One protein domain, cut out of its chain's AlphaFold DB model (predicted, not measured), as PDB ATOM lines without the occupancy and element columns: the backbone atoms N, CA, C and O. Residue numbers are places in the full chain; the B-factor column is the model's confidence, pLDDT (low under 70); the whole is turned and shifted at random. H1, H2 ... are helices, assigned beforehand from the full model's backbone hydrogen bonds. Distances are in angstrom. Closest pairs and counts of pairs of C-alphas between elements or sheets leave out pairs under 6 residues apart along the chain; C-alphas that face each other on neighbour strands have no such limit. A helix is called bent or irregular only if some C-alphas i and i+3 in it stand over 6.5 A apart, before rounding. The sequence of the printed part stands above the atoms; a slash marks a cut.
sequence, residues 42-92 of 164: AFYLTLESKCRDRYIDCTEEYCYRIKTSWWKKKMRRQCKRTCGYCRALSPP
ATOM      1  N   ALA A  42      39.666 -30.074 283.706       47.91
ATOM      2  CA  ALA A  42      38.747 -29.164 282.988       47.91
ATOM      3  C   ALA A  42      39.330 -28.636 281.650       47.91
ATOM      4  O   ALA A  42      38.597 -28.315 280.709       47.91
ATOM      5  N   PHE A  43      40.662 -28.577 281.528       50.88
ATOM      6  CA  PHE A  43      41.337 -28.152 280.299       50.88
ATOM      7  C   PHE A  43      41.225 -29.196 279.179       50.88
ATOM      8  O   PHE A  43      40.834 -28.836 278.076       50.88
ATOM      9  N   TYR A  44      41.481 -30.480 279.451       45.28
ATOM     10  CA  TYR A  44      41.352 -31.549 278.448       45.28
ATOM     11  C   TYR A  44      39.889 -31.739 278.003       45.28
ATOM     12  O   TYR A  44      39.608 -31.779 276.803       45.28
ATOM     13  N   LEU A  45      38.940 -31.704 278.949       46.78
ATOM     14  CA  LEU A  45      37.499 -31.821 278.673       46.78
ATOM     15  C   LEU A  45      36.954 -30.658 277.817       46.78
ATOM     16  O   LEU A  45      36.050 -30.831 276.995       46.78
ATOM     17  N   THR A  46      37.523 -29.452 277.932       48.41
ATOM     18  CA  THR A  46      37.118 -28.291 277.109       48.41
ATOM     19  C   THR A  46      37.763 -28.245 275.720       48.41
ATOM     20  O   THR A  46      37.394 -27.404 274.884       48.41
ATOM     21  N   LEU A  47      38.729 -29.128 275.457       49.69
ATOM     22  CA  LEU A  47      39.580 -29.074 274.276       49.69
ATOM     23  C   LEU A  47      39.175 -30.099 273.215       49.69
ATOM     24  O   LEU A  47      39.115 -29.757 272.031       49.69
ATOM     25  N   GLU A  48      38.757 -31.289 273.641       49.19
ATOM     26  CA  GLU A  48      38.038 -32.239 272.784       49.19
ATOM     27  C   GLU A  48      36.635 -31.721 272.418       49.19
ATOM     28  O   GLU A  48      36.178 -31.863 271.284       49.19
ATOM     29  N   SER A  49      35.980 -30.991 273.326       54.91
ATOM     30  CA  SER A  49      34.579 -30.563 273.171       54.91
ATOM     31  C   SER A  49      34.320 -29.458 272.137       54.91
ATOM     32  O   SER A  49      33.165 -29.197 271.786       54.91
ATOM     33  N   LYS A  50      35.356 -28.806 271.587       69.81
ATOM     34  CA  LYS A  50      35.182 -27.758 270.554       69.81
ATOM     35  C   LYS A  50      35.360 -28.258 269.127       69.81
ATOM     36  O   LYS A  50      34.985 -27.543 268.190       69.81
ATOM     37  N   CYS A  51      35.939 -29.439 268.927       82.38
ATOM     38  CA  CYS A  51      36.132 -29.958 267.586       82.38
ATOM     39  C   CYS A  51      34.921 -30.785 267.150       82.38
ATOM     40  O   CYS A  51      34.721 -31.909 267.586       82.38
ATOM     41  N   ARG A  52      34.095 -30.204 266.277       87.88
ATOM     42  CA  ARG A  52      32.920 -30.862 265.695       87.88
ATOM     43  C   ARG A  52      32.916 -30.748 264.187       87.88
ATOM     44  O   ARG A  52      33.485 -29.801 263.637       87.88
ATOM     45  N   ASP A  53      32.250 -31.681 263.529       91.81
ATOM     46  CA  ASP A  53      31.961 -31.566 262.108       91.81
ATOM     47  C   ASP A  53      31.084 -30.334 261.864       91.81
ATOM     48  O   ASP A  53      30.249 -29.951 262.684       91.81
ATOM     49  N   ARG A  54      31.357 -29.637 260.764       90.81
ATOM     50  CA  ARG A  54      30.527 -28.538 260.270       90.81
ATOM     51  C   ARG A  54      29.412 -29.070 259.374       90.81
ATOM     52  O   ARG A  54      28.357 -28.450 259.310       90.81
ATOM     53  N   TYR A  55      29.666 -30.168 258.668       91.06
ATOM     54  CA  TYR A  55      28.675 -30.834 257.839       91.06
ATOM     55  C   TYR A  55      27.986 -31.928 258.661       91.06
ATOM     56  O   TYR A  55      28.651 -32.633 259.414       91.06
ATOM     57  N   ILE A  56      26.658 -32.003 258.561       85.75
ATOM     58  CA  ILE A  56      25.826 -32.870 259.412       85.75
ATOM     59  C   ILE A  56      26.017 -34.344 259.037       85.75
ATOM     60  O   ILE A  56      26.061 -35.198 259.915       85.75
ATOM     61  N   ASP A  57      26.200 -34.623 257.748       89.81
ATOM     62  CA  ASP A  57      26.298 -35.976 257.207       89.81
ATOM     63  C   ASP A  57      27.751 -36.319 256.835       89.81
ATOM     64  O   ASP A  57      28.155 -36.364 255.671       89.81
ATOM     65  N   CYS A  58      28.592 -36.430 257.860       91.75
ATOM     66  CA  CYS A  58      29.972 -36.876 257.711       91.75
ATOM     67  C   CYS A  58      30.084 -38.339 258.138       91.75
ATOM     68  O   CYS A  58      30.009 -38.636 259.331       91.75
ATOM     69  N   THR A  59      30.353 -39.224 257.179       93.19
ATOM     70  CA  THR A  59      30.693 -40.635 257.413       93.19
ATOM     71  C   THR A  59      32.193 -40.877 257.233       93.19
ATOM     72  O   THR A  59      32.890 -40.085 256.590       93.19
ATOM     73  N   GLU A  60      32.721 -41.966 257.793       89.94
ATOM     74  CA  GLU A  60      34.145 -42.313 257.649       89.94
ATOM     75  C   GLU A  60      34.545 -42.566 256.189       89.94
ATOM     76  O   GLU A  60      35.643 -42.207 255.760       89.94
ATOM     77  N   GLU A  61      33.620 -43.092 255.383       91.06
ATOM     78  CA  GLU A  61      33.825 -43.320 253.952       91.06
ATOM     79  C   GLU A  61      34.184 -42.016 253.217       91.06
ATOM     80  O   GLU A  61      35.084 -41.973 252.370       91.06
ATOM     81  N   TYR A  62      33.547 -40.901 253.594       90.00
ATOM     82  CA  TYR A  62      33.781 -39.604 252.962       90.00
ATOM     83  C   TYR A  62      35.221 -39.129 253.146       90.00
ATOM     84  O   TYR A  62      35.728 -38.390 252.302       90.00
ATOM     85  N   CYS A  63      35.917 -39.575 254.190       91.94
ATOM     86  CA  CYS A  63      37.281 -39.157 254.485       91.94
ATOM     87  C   CYS A  63      38.279 -39.582 253.400       91.94
ATOM     88  O   CYS A  63      39.222 -38.835 253.115       91.94
ATOM     89  N   TYR A  64      38.029 -40.725 252.753       88.94
ATOM     90  CA  TYR A  64      38.934 -41.341 251.776       88.94
ATOM     91  C   TYR A  64      38.315 -41.535 250.381       88.94
ATOM     92  O   TYR A  64      39.028 -41.933 249.460       88.94
ATOM     93  N   ARG A  65      37.032 -41.173 250.197       91.31
ATOM     94  CA  ARG A  65      36.273 -41.332 248.941       91.31
ATOM     95  C   ARG A  65      36.947 -40.737 247.701       91.31
ATOM     96  O   ARG A  65      36.887 -41.324 246.629       91.31
ATOM     97  N   ILE A  66      37.573 -39.562 247.818       93.00
ATOM     98  CA  ILE A  66      38.234 -38.886 246.690       93.00
ATOM     99  C   ILE A  66      39.673 -38.528 247.076       93.00
ATOM    100  O   ILE A  66      39.913 -37.731 247.982       93.00
ATOM    101  N   LYS A  67      40.654 -39.068 246.344       92.81
ATOM    102  CA  LYS A  67      42.094 -38.894 246.617       92.81
ATOM    103  C   LYS A  67      42.679 -37.590 246.048       92.81
ATOM    104  O   LYS A  67      43.818 -37.561 245.597       92.81
ATOM    105  N   THR A  68      41.923 -36.492 246.069       95.94
ATOM    106  CA  THR A  68      42.409 -35.176 245.612       95.94
ATOM    107  C   THR A  68      42.788 -34.273 246.784       95.94
ATOM    108  O   THR A  68      42.206 -34.330 247.871       95.94
ATOM    109  N   SER A  69      43.756 -33.377 246.561       94.56
ATOM    110  CA  SER A  69      44.190 -32.398 247.572       94.56
ATOM    111  C   SER A  69      43.040 -31.489 248.032       94.56
ATOM    112  O   SER A  69      42.873 -31.231 249.229       94.56
ATOM    113  N   TRP A  70      42.179 -31.067 247.098       94.81
ATOM    114  CA  TRP A  70      40.971 -30.299 247.409       94.81
ATOM    115  C   TRP A  70      39.997 -31.080 248.301       94.81
ATOM    116  O   TRP A  70      39.509 -30.517 249.284       94.81
ATOM    117  N   TRP A  71      39.753 -32.368 248.032       94.44
ATOM    118  CA  TRP A  71      38.857 -33.182 248.857       94.44
ATOM    119  C   TRP A  71      39.399 -33.350 250.276       94.44
ATOM    120  O   TRP A  71      38.690 -33.081 251.245       94.44
ATOM    121  N   LYS A  72      40.698 -33.646 250.416       92.81
ATOM    122  CA  LYS A  72      41.377 -33.695 251.722       92.81
ATOM    123  C   LYS A  72      41.232 -32.372 252.484       92.81
ATOM    124  O   LYS A  72      40.978 -32.364 253.687       92.81
ATOM    125  N   LYS A  73      41.338 -31.232 251.788       94.44
ATOM    126  CA  LYS A  73      41.122 -29.889 252.363       94.44
ATOM    127  C   LYS A  73      39.658 -29.649 252.750       94.44
ATOM    128  O   LYS A  73      39.409 -29.027 253.782       94.44
ATOM    129  N   LYS A  74      38.700 -30.146 251.960       94.25
ATOM    130  CA  LYS A  74      37.258 -30.095 252.249       94.25
ATOM    131  C   LYS A  74      36.930 -30.913 253.498       94.25
ATOM    132  O   LYS A  74      36.342 -30.357 254.421       94.25
ATOM    133  N   MET A  75      37.393 -32.160 253.586       92.75
ATOM    134  CA  MET A  75      37.190 -33.027 254.754       92.75
ATOM    135  C   MET A  75      37.825 -32.437 256.021       92.75
ATOM    136  O   MET A  75      37.161 -32.348 257.046       92.75
ATOM    137  N   ARG A  76      39.038 -31.869 255.936       92.12
ATOM    138  CA  ARG A  76      39.682 -31.129 257.047       92.12
ATOM    139  C   ARG A  76      38.886 -29.929 257.567       92.12
ATOM    140  O   ARG A  76      39.081 -29.518 258.706       92.12
ATOM    141  N   ARG A  77      38.043 -29.312 256.736       91.75
ATOM    142  CA  ARG A  77      37.231 -28.142 257.115       91.75
ATOM    143  C   ARG A  77      35.830 -28.534 257.579       91.75
ATOM    144  O   ARG A  77      35.311 -27.894 258.494       91.75
ATOM    145  N   GLN A  78      35.243 -29.540 256.933       92.88
ATOM    146  CA  GLN A  78      33.836 -29.916 257.069       92.88
ATOM    147  C   GLN A  78      33.622 -31.119 257.989       92.88
ATOM    148  O   GLN A  78      32.782 -31.038 258.871       92.88
ATOM    149  N   CYS A  79      34.417 -32.176 257.837       94.19
ATOM    150  CA  CYS A  79      34.284 -33.448 258.555       94.19
ATOM    151  C   CYS A  79      35.498 -33.697 259.456       94.19
ATOM    152  O   CYS A  79      36.143 -34.739 259.414       94.19
ATOM    153  N   LYS A  80      35.913 -32.668 260.197       92.56
ATOM    154  CA  LYS A  80      37.177 -32.688 260.940       92.56
ATOM    155  C   LYS A  80      37.171 -33.622 262.145       92.56
ATOM    156  O   LYS A  80      38.241 -34.102 262.496       92.56
ATOM    157  N   ARG A  81      36.015 -33.872 262.758       90.00
ATOM    158  CA  ARG A  81      35.888 -34.818 263.866       90.00
ATOM    159  C   ARG A  81      35.740 -36.229 263.318       90.00
ATOM    160  O   ARG A  81      36.578 -37.053 263.659       90.00
ATOM    161  N   THR A  82      34.803 -36.463 262.396       92.12
ATOM    162  CA  THR A  82      34.633 -37.779 261.753       92.12
ATOM    163  C   THR A  82      35.927 -38.277 261.106       92.12
ATOM    164  O   THR A  82      36.316 -39.415 261.306       92.12
ATOM    165  N   CYS A  83      36.649 -37.424 260.372       92.88
ATOM    166  CA  CYS A  83      37.875 -37.830 259.679       92.88
ATOM    167  C   CYS A  83      39.156 -37.731 260.523       92.88
ATOM    168  O   CYS A  83      40.249 -37.727 259.954       92.88
ATOM    169  N   GLY A  84      39.053 -37.558 261.847       89.00
ATOM    170  CA  GLY A  84      40.220 -37.513 262.738       89.00
ATOM    171  C   GLY A  84      41.177 -36.337 262.490       89.00
ATOM    172  O   GLY A  84      42.348 -36.388 262.849       89.00
ATOM    173  N   TYR A  85      40.709 -35.253 261.864       89.75
ATOM    174  CA  TYR A  85      41.505 -34.037 261.642       89.75
ATOM    175  C   TYR A  85      41.470 -33.055 262.815       89.75
ATOM    176  O   TYR A  85      42.122 -32.005 262.760       89.75
ATOM    177  N   CYS A  86      40.712 -33.361 263.863       86.31
ATOM    178  CA  CYS A  86      40.789 -32.650 265.123       86.31
ATOM    179  C   CYS A  86      42.210 -32.753 265.665       86.31
ATOM    180  O   CYS A  86      42.682 -33.820 266.036       86.31
ATOM    181  N   ARG A  87      42.904 -31.619 265.710       73.12
ATOM    182  CA  ARG A  87      44.132 -31.515 266.485       73.12
ATOM    183  C   ARG A  87      43.706 -31.293 267.925       73.12
ATOM    184  O   ARG A  87      43.153 -30.233 268.220       73.12
ATOM    185  N   ALA A  88      43.962 -32.261 268.801       63.31
ATOM    186  CA  ALA A  88      44.082 -31.935 270.210       63.31
ATOM    187  C   ALA A  88      45.172 -30.857 270.300       63.31
ATOM    188  O   ALA A  88      46.290 -31.051 269.814       63.31
ATOM    189  N   LEU A  89      44.837 -29.674 270.817       65.06
ATOM    190  CA  LEU A  89      45.881 -28.763 271.271       65.06
ATOM    191  C   LEU A  89      46.583 -29.538 272.378       65.06
ATOM    192  O   LEU A  89      45.959 -29.823 273.396       65.06
ATOM    193  N   SER A  90      47.833 -29.936 272.137       65.69
ATOM    194  CA  SER A  90      48.669 -30.499 273.188       65.69
ATOM    195  C   SER A  90      48.626 -29.517 274.354       65.69
ATOM    196  O   SER A  90      48.896 -28.324 274.141       65.69
ATOM    197  N   PRO A  91      48.183 -29.953 275.540       68.31
ATOM    198  CA  PRO A  91      48.133 -29.042 276.661       68.31
ATOM    199  C   PRO A  91      49.530 -28.540 276.995       68.31
ATOM    200  O   PRO A  91      50.504 -29.259 276.761       68.31
ATOM    201  N   PRO A  92      49.652 -27.292 277.476       74.81
ATOM    202  CA  PRO A  92      50.935 -26.755 277.894       74.81
ATOM    203  C   PRO A  92      51.681 -27.745 278.792       74.81
ATOM    204  O   PRO A  92      51.083 -28.350 279.681       74.81
TER     205      PRO A  92
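This is residues 42 to 92 of the 164 residues of the protein "ShKT domain-containing protein" of Paramuricea clavata (UniProt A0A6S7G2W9). This is a small head with two arms that run out from it toward the same end: the head holds the helices H3 and H2 and the loop of residues 79 to 86, one arm is H1 with the start of the link after it, and the other is the tail of residues 87 to 92. The arms make much of the length, and at the other end of the long axis residues 65 to 70, of which 69 and 70 belong to H3, stick out from the head. The printed part has 51 residues with three named helices, H1, H2 and H3 in that order along the chain, and no named strand; the class is all helix, though just 22 of the 51 residues are in named elements. The whole is only just loose, close to compact, with a radius of gyration of the C-alphas of 12.2 A, and it is elongated, spanning 37 by 21 by 13 A.

Begin with the longest helix, H3, residues 69 to 78: find C-alpha 69 at (44.190, -32.398, 247.572), and from there the helix runs 14.3 A to C-alpha 78 at (33.836, -29.916, 257.069). Before it along the chain you will find H2, residues 60 to 64, which covers 7.6 A from first to last C-alpha. Go back to the first printed residues for H1, residues 42 to 48, which begins at C-alpha 42 at (38.747, -29.164, 282.988) and is 10.7 A long.

Look first at H3 and H2, which only just touch, with 3 pairs of C-alphas within 8 A. Their closest C-alphas are those of Cys 63 and Met 75, 6.1 A apart, and their centres are 10.7 A apart. H1 touches no helix; it is apart from H3 and apart from H2. In the backbones of H1 and H3 every O i to N i+4 pair is within hydrogen-bond range, while in H2 it is 0 of 1, beside 2 of 2 O i to N i+3 pairs. No helix is bent or irregular.

The two C-alphas farthest apart are those of Ala 42 and Thr 68, at 38.0 A, while the first and last printed C-alphas, those of Ala 42 and Pro 92, are 13.4 A apart. The printed part has no cut. The link from H1 to H2, with 11 residues between them, is long, and the link from H2 to H3, with 4, is tight. After H3, residues 79 to 92 hold no named element, and their C-alphas lie 1 to 22 A from the mean of all C-alphas. The mean pLDDT of the printed part is 81.7; look at the B-factor column of residues 42 to 50 and 88 to 91 for the 13 residues under 70, and note that H1 has a mean of 48.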